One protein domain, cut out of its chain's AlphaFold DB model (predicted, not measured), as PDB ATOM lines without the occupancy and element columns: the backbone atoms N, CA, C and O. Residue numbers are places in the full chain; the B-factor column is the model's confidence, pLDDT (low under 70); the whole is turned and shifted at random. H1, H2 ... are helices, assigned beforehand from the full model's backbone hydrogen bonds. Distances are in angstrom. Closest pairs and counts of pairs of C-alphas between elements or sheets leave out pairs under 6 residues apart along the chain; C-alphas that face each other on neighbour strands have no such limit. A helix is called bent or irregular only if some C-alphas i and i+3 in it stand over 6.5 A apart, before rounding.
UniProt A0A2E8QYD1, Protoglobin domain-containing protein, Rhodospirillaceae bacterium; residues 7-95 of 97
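This is residues 7 to 95 of the 97 residues of the protein "Protoglobin domain-containing protein" of Rhodospirillaceae bacterium (UniProt A0A2E8QYD1). What shape do these coordinates draw? It is an open, loosely packed frame of helices: the long helix H3 bends like an elbow into two arms, and H5 folds back to touch both of them, with the short H4 at the turn between H3b and H5. Beyond the other end of H3, H2 and H1 form an arm of the chain that touches no other helix; residues 9 to 15, 17 to 24 and 26 to 32 stick out. What is it made of, and how large? The printed part has 89 residues with five named helices, H1 to H5 in chain order, and no named strand; the class is all helix. It is loose, with a radius of gyration of the C-alphas of 16.6 A, and flat, spanning 40 by 39 by 21 A.

How does the longest helix run? H3, residues 35 to 63, was assigned as one helix by its hydrogen bonds but is bent, with C-alphas 50 and 53 7.7 A apart. Its arms, H3a at residues 35 to 50 and H3b at residues 53 to 63, stand about perpendicular, at 87 degrees. What touches these arms? H5, residues 76 to 93, touches H3a with residues 91 to 93 alone, at a steep tilt of 42 degrees, opposite ways; the closest C-alphas, of Arg 45 and Met 91, are 7.0 A apart. It touches H3b with residues 83 to 87 alone, at a steep tilt of 58 degrees, opposite ways; the closest C-alphas, of Thr 56 and Gln 83, are 6.7 A apart. Where are the other helices? H4, residues 67 to 73, is close to but not clearly touching H3b, with the C-alphas of Ile 63 and Ile 69 closest at 6.7 A, and H5, with those of Ile 73 and Leu 79 closest at 6.3 A. H2, residues 21 to 31, is apart from H3a, and H1, residues 13 to 16, is apart from H2. Are the helix backbones well formed? In H2, H3b, H4 and H5 every O i to N i+4 pair is within hydrogen-bond range; in H3a 10 of 12 are, and H1 is too short for such a pair.

How long are the helices? H3a measures 24.2 A from first to last C-alpha, H3b 15.7 A, H5 25.6 A, H2 15.2 A, H4 9.9 A and H1 5.0 A. H3a is itself irregular, with C-alphas 43 and 46 7.2 A apart and a kink of 39 degrees near residue 44. Where can they be found? H1 begins at C-alpha 13 (161.249, 208.927, 145.192), H3a at C-alpha 35 (169.964, 209.025, 122.432), and H5 ends at C-alpha 93 (170.806, 200.751, 132.915).

How far does it reach? The two C-alphas farthest apart, of Glu 36 and Leu 71, are 41.2 A apart. Is it continuous? The printed part has no cut, and the four links between successive helices are tight. Where is confidence low? The mean pLDDT of the printed part is 93.8, and residues 7 to 8 are under 70.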
ATOM      1  N   ASN A   7     152.592 211.919 153.174       60.47
ATOM      2  CA  ASN A   7     152.866 212.202 151.756       60.47
ATOM      3  C   ASN A   7     154.101 211.474 151.168       60.47
ATOM      4  O   ASN A   7     154.254 211.426 149.948       60.47
ATOM      5  N   LEU A   8     155.005 210.937 152.002       62.50
ATOM      6  CA  LEU A   8     156.252 210.297 151.549       62.50
ATOM      7  C   LEU A   8     156.063 208.859 151.051       62.50
ATOM      8  O   LEU A   8     156.922 208.352 150.341       62.50
ATOM      9  N   VAL A   9     154.982 208.176 151.425       76.75
ATOM     10  CA  VAL A   9     154.665 206.849 150.857       76.75
ATOM     11  C   VAL A   9     153.724 206.949 149.658       76.75
ATOM     12  O   VAL A   9     153.670 206.029 148.849       76.75
ATOM     13  N   ASP A  10     153.037 208.084 149.522       82.81
ATOM     14  CA  ASP A  10     152.068 208.345 148.454       82.81
ATOM     15  C   ASP A  10     152.723 208.848 147.155       82.81
ATOM     16  O   ASP A  10     152.061 208.943 146.123       82.81
ATOM     17  N   THR A  11     154.017 209.180 147.193       81.50
ATOM     18  CA  THR A  11     154.780 209.699 146.050       81.50
ATOM     19  C   THR A  11     156.039 208.879 145.815       81.50
ATOM     20  O   THR A  11     156.703 208.438 146.755       81.50
ATOM     21  N   SER A  12     156.398 208.688 144.549       85.38
ATOM     22  CA  SER A  12     157.658 208.062 144.161       85.38
ATOM     23  C   SER A  12     158.860 208.888 144.632       85.38
ATOM     24  O   SER A  12     158.794 210.112 144.771       85.38
ATOM     25  N   LEU A  13     160.011 208.236 144.821       84.06
ATOM     26  CA  LEU A  13     161.249 208.927 145.192       84.06
ATOM     27  C   LEU A  13     161.641 210.006 144.166       84.06
ATOM     28  O   LEU A  13     162.132 211.069 144.540       84.06
ATOM     29  N   ALA A  14     161.389 209.761 142.877       85.06
ATOM     30  CA  ALA A  14     161.631 210.742 141.823       85.06
ATOM     31  C   ALA A  14     160.792 212.013 142.029       85.06
ATOM     32  O   ALA A  14     161.326 213.120 141.943       85.06
ATOM     33  N   GLU A  15     159.512 211.872 142.376       85.62
ATOM     34  CA  GLU A  15     158.627 213.004 142.678       85.62
ATOM     35  C   GLU A  15     159.081 213.760 143.929       85.62
ATOM     36  O   GLU A  15     159.156 214.991 143.908       85.62
ATOM     37  N   GLN A  16     159.475 213.042 144.984       86.88
ATOM     38  CA  GLN A  16     160.018 213.647 146.208       86.88
ATOM     39  C   GLN A  16     161.276 214.473 145.924       86.88
ATOM     40  O   GLN A  16     161.427 215.586 146.428       86.88
ATOM     41  N   LEU A  17     162.156 213.956 145.064       87.56
ATOM     42  CA  LEU A  17     163.383 214.624 144.630       87.56
ATOM     43  C   LEU A  17     163.154 215.647 143.506       87.56
ATOM     44  O   LEU A  17     164.113 216.262 143.034       87.56
ATOM     45  N   ARG A  18     161.901 215.852 143.072       87.81
ATOM     46  CA  ARG A  18     161.521 216.731 141.951       87.81
ATOM     47  C   ARG A  18     162.280 216.411 140.657       87.81
ATOM     48  O   ARG A  18     162.587 217.300 139.861       87.81
ATOM     49  N   ILE A  19     162.589 215.135 140.443       89.44
ATOM     50  CA  ILE A  19     163.188 214.612 139.219       89.44
ATOM     51  C   ILE A  19     162.046 214.369 138.231       89.44
ATOM     52  O   ILE A  19     161.377 213.343 138.265       89.44
ATOM     53  N   ASN A  20     161.800 215.358 137.374       90.56
ATOM     54  CA  ASN A  20     160.881 215.252 136.239       90.56
ATOM     55  C   ASN A  20     161.659 215.085 134.922       90.56
ATOM     56  O   ASN A  20     162.879 215.248 134.914       90.56
ATOM     57  N   GLY A  21     160.953 214.812 133.817       89.50
ATOM     58  CA  GLY A  21     161.565 214.603 132.494       89.50
ATOM     59  C   GLY A  21     162.538 215.716 132.099       89.50
ATOM     60  O   GLY A  21     163.706 215.445 131.867       89.50
ATOM     61  N   ARG A  22     162.132 216.986 132.219       91.62
ATOM     62  CA  ARG A  22     163.012 218.130 131.920       91.62
ATOM     63  C   ARG A  22     164.286 218.153 132.771       91.62
ATOM     64  O   ARG A  22     165.346 218.555 132.300       91.62
ATOM     65  N   ALA A  23     164.185 217.783 134.045       92.94
ATOM     66  CA  ALA A  23     165.342 217.705 134.926       92.94
ATOM     67  C   ALA A  23     166.255 216.519 134.563       92.94
ATOM     68  O   ALA A  23     167.454 216.582 134.830       92.94
ATOM     69  N   VAL A  24     165.710 215.440 134.001       92.00
ATOM     70  CA  VAL A  24     166.488 214.326 133.444       92.00
ATOM     71  C   VAL A  24     167.188 214.774 132.163       92.00
ATOM     72  O   VAL A  24     168.405 214.643 132.100       92.00
ATOM     73  N   ASP A  25     166.471 215.391 131.225       92.88
ATOM     74  CA  ASP A  25     167.015 215.864 129.942       92.88
ATOM     75  C   ASP A  25     168.183 216.832 130.155       92.88
ATOM     76  O   ASP A  25     169.265 216.632 129.617       92.88
ATOM     77  N   LEU A  26     168.031 217.805 131.062       94.38
ATOM     78  CA  LEU A  26     169.115 218.733 131.397       94.38
ATOM     79  C   LEU A  26     170.362 218.010 131.930       94.38
ATOM     80  O   LEU A  26     171.485 218.420 131.653       94.38
ATOM     81  N   ARG A  27     170.186 216.947 132.724       94.25
ATOM     82  CA  ARG A  27     171.315 216.156 133.232       94.25
ATOM     83  C   ARG A  27     171.942 215.312 132.130       94.25
ATOM     84  O   ARG A  27     173.163 215.207 132.120       94.25
ATOM     85  N   LYS A  28     171.136 214.743 131.227       94.12
ATOM     86  CA  LYS A  28     171.622 214.033 130.037       94.12
ATOM     87  C   LYS A  28     172.490 214.974 129.194       94.12
ATOM     88  O   LYS A  28     173.658 214.666 128.981       94.12
ATOM     89  N   ASP A  29     171.999 216.176 128.892       95.81
ATOM     90  CA  ASP A  29     172.739 217.212 128.159       95.81
ATOM     91  C   ASP A  29     174.053 217.598 128.855       95.81
ATOM     92  O   ASP A  29     175.110 217.650 128.229       95.81
ATOM     93  N   MET A  30     174.017 217.840 130.172       96.75
ATOM     94  CA  MET A  30     175.211 218.193 130.954       96.75
ATOM     95  C   MET A  30     176.265 217.082 130.989       96.75
ATOM     96  O   MET A  30     177.453 217.376 131.120       96.75
ATOM     97  N   LEU A  31     175.838 215.822 130.919       95.75
ATOM     98  CA  LEU A  31     176.716 214.653 130.880       95.75
ATOM     99  C   LEU A  31     177.125 214.276 129.450       95.75
ATOM    100  O   LEU A  31     177.955 213.384 129.288       95.75
ATOM    101  N   GLY A  32     176.566 214.941 128.433       96.25
ATOM    102  CA  GLY A  32     176.744 214.574 127.032       96.25
ATOM    103  C   GLY A  32     176.143 213.213 126.681       96.25
ATOM    104  O   GLY A  32     176.621 212.587 125.745       96.25
ATOM    105  N   LEU A  33     175.145 212.744 127.438       94.56
ATOM    106  CA  LEU A  33     174.463 211.475 127.190       94.56
ATOM    107  C   LEU A  33     173.364 211.685 126.144       94.56
ATOM    108  O   LEU A  33     172.312 212.246 126.451       94.56
ATOM    109  N   SER A  34     173.622 211.239 124.923       94.75
ATOM    110  CA  SER A  34     172.699 211.335 123.793       94.75
ATOM    111  C   SER A  34     171.805 210.097 123.652       94.75
ATOM    112  O   SER A  34     172.042 209.059 124.273       94.75
ATOM    113  N   ASP A  35     170.791 210.184 122.790       93.31
ATOM    114  CA  ASP A  35     169.964 209.025 122.432       93.31
ATOM    115  C   ASP A  35     170.796 207.915 121.757       93.31
ATOM    116  O   ASP A  35     170.560 206.734 122.000       93.31
ATOM    117  N   GLU A  36     171.825 208.283 120.983       95.62
ATOM    118  CA  GLU A  36     172.764 207.333 120.368       95.62
ATOM    119  C   GLU A  36     173.548 206.547 121.435       95.62
ATOM    120  O   GLU A  36     173.758 205.339 121.310       95.62
ATOM    121  N   ASP A  37     173.928 207.192 122.542       95.25
ATOM    122  CA  ASP A  37     174.565 206.502 123.668       95.25
ATOM    123  C   ASP A  37     173.602 205.519 124.345       95.25
ATOM    124  O   ASP A  37     173.998 204.404 124.696       95.25
ATOM    125  N   CYS A  38     172.326 205.892 124.498       94.25
ATOM    126  CA  CYS A  38     171.295 204.992 125.017       94.25
ATOM    127  C   CYS A  38     171.109 203.760 124.113       94.25
ATOM    128  O   CYS A  38     170.993 202.639 124.622       94.25
ATOM    129  N   GLU A  39     171.140 203.929 122.790       95.62
ATOM    130  CA  GLU A  39     171.105 202.817 121.832       95.62
ATOM    131  C   GLU A  39     172.331 201.905 121.978       95.62
ATOM    132  O   GLU A  39     172.196 200.679 122.062       95.62
ATOM    133  N   HIS A  40     173.531 202.478 122.099       95.25
ATOM    134  CA  HIS A  40     174.754 201.711 122.334       95.25
ATOM    135  C   HIS A  40     174.718 200.931 123.656       95.25
ATOM    136  O   HIS A  40     175.115 199.762 123.697       95.25
ATOM    137  N   LEU A  41     174.187 201.521 124.732       95.44
ATOM    138  CA  LEU A  41     173.963 200.814 125.994       95.44
ATOM    139  C   LEU A  41     173.001 199.632 125.800       95.44
ATOM    140  O   LEU A  41     173.287 198.523 126.258       95.44
ATOM    141  N   ALA A  42     171.903 199.811 125.067       96.12
ATOM    142  CA  ALA A  42     170.965 198.724 124.787       96.12
ATOM    143  C   ALA A  42     171.619 197.556 124.024       96.12
ATOM    144  O   ALA A  42     171.356 196.386 124.326       96.12
ATOM    145  N   LEU A  43     172.520 197.844 123.080       96.75
ATOM    146  CA  LEU A  43     173.272 196.822 122.340       96.75
ATOM    147  C   LEU A  43     174.216 196.016 123.248       96.75
ATOM    148  O   LEU A  43     174.377 194.805 123.068       96.75
ATOM    149  N   CYS A  44     174.778 196.646 124.280       96.50
ATOM    150  CA  CYS A  44     175.633 195.988 125.272       96.50
ATOM    151  C   CYS A  44     174.869 195.055 126.225       96.50
ATOM    152  O   CYS A  44     175.488 194.239 126.914       96.50
ATOM    153  N   ARG A  45     173.533 195.111 126.265       96.62
ATOM    154  CA  ARG A  45     172.710 194.407 127.261       96.62
ATOM    155  C   ARG A  45     172.973 192.905 127.341       96.62
ATOM    156  O   ARG A  45     173.016 192.350 128.436       96.62
ATOM    157  N   GLN A  46     173.150 192.231 126.203       96.31
ATOM    158  CA  GLN A  46     173.419 190.784 126.187       96.31
ATOM    159  C   GLN A  46     174.815 190.450 126.717       96.31
ATOM    160  O   GLN A  46     174.978 189.457 127.425       96.31
ATOM    161  N   HIS A  47     175.802 191.291 126.407       97.19
ATOM    162  CA  HIS A  47     177.154 191.143 126.931       97.19
ATOM    163  C   HIS A  47     177.173 191.346 128.449       97.19
ATOM    164  O   HIS A  47     177.718 190.525 129.175       97.19
ATOM    165  N   ILE A  48     176.500 192.383 128.948       97.25
ATOM    166  CA  ILE A  48     176.402 192.627 130.391       97.25
ATOM    167  C   ILE A  48     175.678 191.485 131.093       97.25
ATOM    168  O   ILE A  48     176.148 191.004 132.120       97.25
ATOM    169  N   LYS A  49     174.580 190.985 130.516       97.12
ATOM    170  CA  LYS A  49     173.842 189.850 131.074       97.12
ATOM    171  C   LYS A  49     174.723 188.612 131.263       97.12
ATOM    172  O   LYS A  49     174.544 187.913 132.255       97.12
ATOM    173  N   SER A  50     175.653 188.327 130.346       97.50
ATOM    174  CA  SER A  50     176.510 187.137 130.448       97.50
ATOM    175  C   SER A  50     177.590 187.249 131.526       97.50
ATOM    176  O   SER A  50     178.075 186.221 131.993       97.50
ATOM    177  N   VAL A  51     177.940 188.467 131.951       97.31
ATOM    178  CA  VAL A  51     178.956 188.718 132.988       97.31
ATOM    179  C   VAL A  51     178.369 189.221 134.310       97.31
ATOM    180  O   VAL A  51     179.110 189.394 135.276       97.31
ATOM    181  N   LEU A  52     177.056 189.451 134.372       97.25
ATOM    182  CA  LEU A  52     176.390 190.156 135.470       97.25
ATOM    183  C   LEU A  52     176.612 189.507 136.838       97.25
ATOM    184  O   LEU A  52     176.845 190.210 137.823       97.25
ATOM    185  N   ASP A  53     176.539 188.178 136.901       95.75
ATOM    186  CA  ASP A  53     176.729 187.446 138.153       95.75
ATOM    187  C   ASP A  53     178.156 187.614 138.673       95.75
ATOM    188  O   ASP A  53     178.340 188.021 139.816       95.75
ATOM    189  N   ILE A  54     179.150 187.441 137.797       97.00
ATOM    190  CA  ILE A  54     180.569 187.626 138.127       97.00
ATOM    191  C   ILE A  54     180.842 189.073 138.552       97.00
ATOM    192  O   ILE A  54     181.549 189.311 139.529       97.00
ATOM    193  N   LEU A  55     180.278 190.049 137.839       96.50
ATOM    194  CA  LEU A  55     180.430 191.467 138.159       96.50
ATOM    195  C   LEU A  55     179.867 191.784 139.549       96.50
ATOM    196  O   LEU A  55     180.540 192.432 140.350       96.50
ATOM    197  N   THR A  56     178.662 191.293 139.846       96.56
ATOM    198  CA  THR A  56     178.004 191.512 141.141       96.56
ATOM    199  C   THR A  56     178.787 190.844 142.268       96.56
ATOM    200  O   THR A  56     179.048 191.472 143.293       96.56
ATOM    201  N   ASP A  57     179.219 189.598 142.080       96.06
ATOM    202  CA  ASP A  57     179.954 188.851 143.102       96.06
ATOM    203  C   ASP A  57     181.319 189.492 143.389       96.06
ATOM    204  O   ASP A  57     181.682 189.685 144.552       96.06
ATOM    205  N   ASN A  58     182.036 189.927 142.346       97.56
ATOM    206  CA  ASN A  58     183.298 190.650 142.489       97.56
ATOM    207  C   ASN A  58     183.118 191.977 143.231       97.56
ATOM    208  O   ASN A  58     183.921 192.300 144.105       97.56
ATOM    209  N   TYR A  59     182.062 192.733 142.920       97.31
ATOM    210  CA  TYR A  59     181.769 193.992 143.599       97.31
ATOM    211  C   TYR A  59     181.571 193.782 145.104       97.31
ATOM    212  O   TYR A  59     182.256 194.412 145.911       97.31
ATOM    213  N   TYR A  60     180.702 192.845 145.500       97.12
ATOM    214  CA  TYR A  60     180.469 192.565 146.920       97.12
ATOM    215  C   TYR A  60     181.699 191.968 147.607       97.12
ATOM    216  O   TYR A  60     181.995 192.350 148.738       97.12
ATOM    217  N   SER A  61     182.470 191.118 146.927       96.50
ATOM    218  CA  SER A  61     183.738 190.602 147.453       96.50
ATOM    219  C   SER A  61     184.778 191.697 147.711       96.50
ATOM    220  O   SER A  61     185.662 191.486 148.541       96.50
ATOM    221  N   GLN A  62     184.722 192.826 146.998       97.69
ATOM    222  CA  GLN A  62     185.625 193.958 147.206       97.69
ATOM    223  C   GLN A  62     185.139 194.856 148.342       97.69
ATOM    224  O   GLN A  62     185.888 195.111 149.279       97.69
ATOM    225  N   ILE A  63     183.882 195.305 148.305       96.19
ATOM    226  CA  ILE A  63     183.394 196.282 149.290       96.19
ATOM    227  C   ILE A  63     183.213 195.681 150.689       96.19
ATOM    228  O   ILE A  63     183.362 196.387 151.680       96.19
ATOM    229  N   LEU A  64     182.952 194.370 150.796       97.00
ATOM    230  CA  LEU A  64     182.856 193.677 152.088       97.00
ATOM    231  C   LEU A  64     184.216 193.502 152.780       97.00
ATOM    232  O   LEU A  64     184.255 193.071 153.930       97.00
ATOM    233  N   GLN A  65     185.324 193.859 152.121       97.31
ATOM    234  CA  GLN A  65     186.633 193.950 152.776       97.31
ATOM    235  C   GLN A  65     186.701 195.123 153.759       97.31
ATOM    236  O   GLN A  65     187.575 195.133 154.623       97.31
ATOM    237  N   TRP A  66     185.798 196.104 153.645       98.00
ATOM    238  CA  TRP A  66     185.671 197.204 154.598       98.00
ATOM    239  C   TRP A  66     184.671 196.810 155.694       98.00
ATOM    240  O   TRP A  66     183.476 196.665 155.404       98.00
ATOM    241  N   PRO A  67     185.121 196.614 156.951       96.81
ATOM    242  CA  PRO A  67     184.264 196.130 158.034       96.81
ATOM    243  C   PRO A  67     183.018 196.988 158.268       96.81
ATOM    244  O   PRO A  67     181.973 196.464 158.643       96.81
ATOM    245  N   GLU A  68     183.098 198.292 158.011       98.06
ATOM    246  CA  GLU A  68     181.992 199.240 158.134       98.06
ATOM    247  C   GLU A  68     180.856 198.918 157.157       98.06
ATOM    248  O   GLU A  68     179.685 199.030 157.516       98.06
ATOM    249  N   ILE A  69     181.186 198.473 155.939       96.81
ATOM    250  CA  ILE A  69     180.194 198.056 154.941       96.81
ATOM    251  C   ILE A  69     179.559 196.729 155.349       96.81
ATOM    252  O   ILE A  69     178.337 196.595 155.290       96.81
ATOM    253  N   ALA A  70     180.365 195.759 155.792       96.38
ATOM    254  CA  ALA A  70     179.845 194.482 156.276       96.38
ATOM    255  C   ALA A  70     178.895 194.682 157.472       96.38
ATOM    256  O   ALA A  70     177.810 194.102 157.503       96.38
ATOM    257  N   LEU A  71     179.263 195.565 158.406       96.94
ATOM    258  CA  LEU A  71     178.439 195.936 159.554       96.94
ATOM    259  C   LEU A  71     177.145 196.651 159.136       96.94
ATOM    260  O   LEU A  71     176.093 196.367 159.703       96.94
ATOM    261  N   LEU A  72     177.208 197.549 158.147       97.56
ATOM    262  CA  LEU A  72     176.039 198.260 157.620       97.56
ATOM    263  C   LEU A  72     175.029 197.313 156.954       97.56
ATOM    264  O   LEU A  72     173.825 197.524 157.073       97.56
ATOM    265  N   ILE A  73     175.508 196.286 156.246       96.50
ATOM    266  CA  ILE A  73     174.654 195.278 155.600       96.50
ATOM    267  C   ILE A  73     174.051 194.326 156.639       96.50
ATOM    268  O   ILE A  73     172.883 193.958 156.525       96.50
ATOM    269  N   GLY A  74     174.831 193.948 157.653       95.69
ATOM    270  CA  GLY A  74     174.368 193.243 158.847       95.69
ATOM    271  C   GLY A  74     174.196 191.733 158.679       95.69
ATOM    272  O   GLY A  74     174.756 190.973 159.467       95.69
ATOM    273  N   ASP A  75     173.443 191.282 157.673       96.56
ATOM    274  CA  ASP A  75     173.056 189.873 157.533       96.56
ATOM    275  C   ASP A  75     173.021 189.365 156.076       96.56
ATOM    276  O   ASP A  75     172.963 190.131 155.108       96.56
ATOM    277  N   SER A  76     173.059 188.037 155.917       96.25
ATOM    278  CA  SER A  76     173.109 187.375 154.609       96.25
ATOM    279  C   SER A  76     171.824 187.521 153.793       96.25
ATOM    280  O   SER A  76     171.897 187.565 152.564       96.25
ATOM    281  N   ASP A  77     170.657 187.629 154.433       98.00
ATOM    282  CA  ASP A  77     169.391 187.822 153.723       98.00
ATOM    283  C   ASP A  77     169.331 189.231 153.127       98.00
ATOM    284  O   ASP A  77     168.891 189.422 151.991       98.00
ATOM    285  N   THR A  78     169.803 190.233 153.869       97.25
ATOM    286  CA  THR A  78     169.946 191.612 153.398       97.25
ATOM    287  C   THR A  78     170.953 191.698 152.259       97.25
ATOM    288  O   THR A  78     170.637 192.290 151.224       97.25
ATOM    289  N   LEU A  79     172.107 191.036 152.378       97.62
ATOM    290  CA  LEU A  79     173.083 190.939 151.289       97.62
ATOM    291  C   LEU A  79     172.468 190.327 150.020       97.62
ATOM    292  O   LEU A  79     172.598 190.901 148.939       97.62
ATOM    293  N   ALA A  80     171.749 189.210 150.143       96.62
ATOM    294  CA  ALA A  80     171.114 188.543 149.008       96.62
ATOM    295  C   ALA A  80     170.066 189.436 148.319       96.62
ATOM    296  O   ALA A  80     169.998 189.492 147.086       96.62
ATOM    297  N   ARG A  81     169.267 190.189 149.094       97.56
ATOM    298  CA  ARG A  81     168.314 191.168 148.541       97.56
ATOM    299  C   ARG A  81     169.030 192.302 147.811       97.56
ATOM    300  O   ARG A  81     168.615 192.649 146.709       97.56
ATOM    301  N   LEU A  82     170.105 192.843 148.383       97.19
ATOM    302  CA  LEU A  82     170.899 193.903 147.755       97.19
ATOM    303  C   LEU A  82     171.525 193.430 146.440       97.19
ATOM    304  O   LEU A  82     171.381 194.101 145.423       97.19
ATOM    305  N   GLN A  83     172.129 192.243 146.433       97.06
ATOM    306  CA  GLN A  83     172.681 191.625 145.230       97.06
ATOM    307  C   GLN A  83     171.622 191.435 144.138       97.06
ATOM    308  O   GLN A  83     171.869 191.723 142.967       97.06
ATOM    309  N   LYS A  84     170.419 190.970 144.494       97.25
ATOM    310  CA  LYS A  84     169.307 190.832 143.543       97.25
ATOM    311  C   LYS A  84     168.874 192.186 142.972       97.25
ATOM    312  O   LYS A  84     168.719 192.303 141.757       97.25
ATOM    313  N   SER A  85     168.703 193.195 143.824       96.56
ATOM    314  CA  SER A  85     168.327 194.545 143.394       96.56
ATOM    315  C   SER A  85     169.406 195.193 142.526       96.56
ATOM    316  O   SER A  85     169.077 195.815 141.523       96.56
ATOM    317  N   MET A  86     170.687 194.997 142.847       96.88
ATOM    318  CA  MET A  86     171.809 195.496 142.049       96.88
ATOM    319  C   MET A  86     171.830 194.878 140.651       96.88
ATOM    320  O   MET A  86     171.978 195.602 139.670       96.88
ATOM    321  N   ARG A  87     171.622 193.559 140.538       97.44
ATOM    322  CA  ARG A  87     171.520 192.886 139.234       97.44
ATOM    323  C   ARG A  87     170.390 193.467 138.384       97.44
ATOM    324  O   ARG A  87     170.594 193.739 137.204       97.44
ATOM    325  N   ALA A  88     169.215 193.677 138.980       96.38
ATOM    326  CA  ALA A  88     168.082 194.293 138.292       96.38
ATOM    327  C   ALA A  88     168.408 195.725 137.839       96.38
ATOM    328  O   ALA A  88     168.248 196.034 136.663       96.38
ATOM    329  N   TYR A  89     168.960 196.542 138.739       95.56
ATOM    330  CA  TYR A  89     169.362 197.918 138.455       95.56
ATOM    331  C   TYR A  89     170.369 198.011 137.302       95.56
ATOM    332  O   TYR A  89     170.170 198.780 136.366       95.56
ATOM    333  N   ILE A  90     171.416 197.181 137.311       95.75
ATOM    334  CA  ILE A  90     172.391 197.138 136.215       95.75
ATOM    335  C   ILE A  90     171.687 196.772 134.904       95.75
ATOM    336  O   ILE A  90     171.894 197.434 133.896       95.75
ATOM    337  N   MET A  91     170.815 195.762 134.896       96.56
ATOM    338  CA  MET A  91     170.088 195.379 133.679       96.56
ATOM    339  C   MET A  91     169.132 196.462 133.161       96.56
ATOM    340  O   MET A  91     168.900 196.512 131.951       96.56
ATOM    341  N   GLU A  92     168.584 197.298 134.042       95.25
ATOM    342  CA  GLU A  92     167.781 198.473 133.683       95.25
ATOM    343  C   GLU A  92     168.639 199.575 133.051       95.25
ATOM    344  O   GLU A  92     168.210 200.172 132.066       95.25
ATOM    345  N   MET A  93     169.874 199.787 133.525       93.81
ATOM    346  CA  MET A  93     170.806 200.751 132.915       93.81
ATOM    347  C   MET A  93     171.127 200.422 131.450       93.81
ATOM    348  O   MET A  93     171.305 201.324 130.640       93.81
ATOM    349  N   PHE A  94     171.161 199.137 131.090       95.81
ATOM    350  CA  PHE A  94     171.336 198.685 129.703       95.81
ATOM    351  C   PHE A  94     169.991 198.453 128.988       95.81
ATOM    352  O   PHE A  94     169.905 197.651 128.061       95.81
ATOM    353  N   GLY A  95     168.917 199.109 129.439       89.38
ATOM    354  CA  GLY A  95     167.579 199.032 128.849       89.38
ATOM    355  C   GLY A  95     167.349 199.951 127.643       89.38
ATOM    356  O   GLY A  95     166.402 199.704 126.903       89.38
TER     357      GLY A  95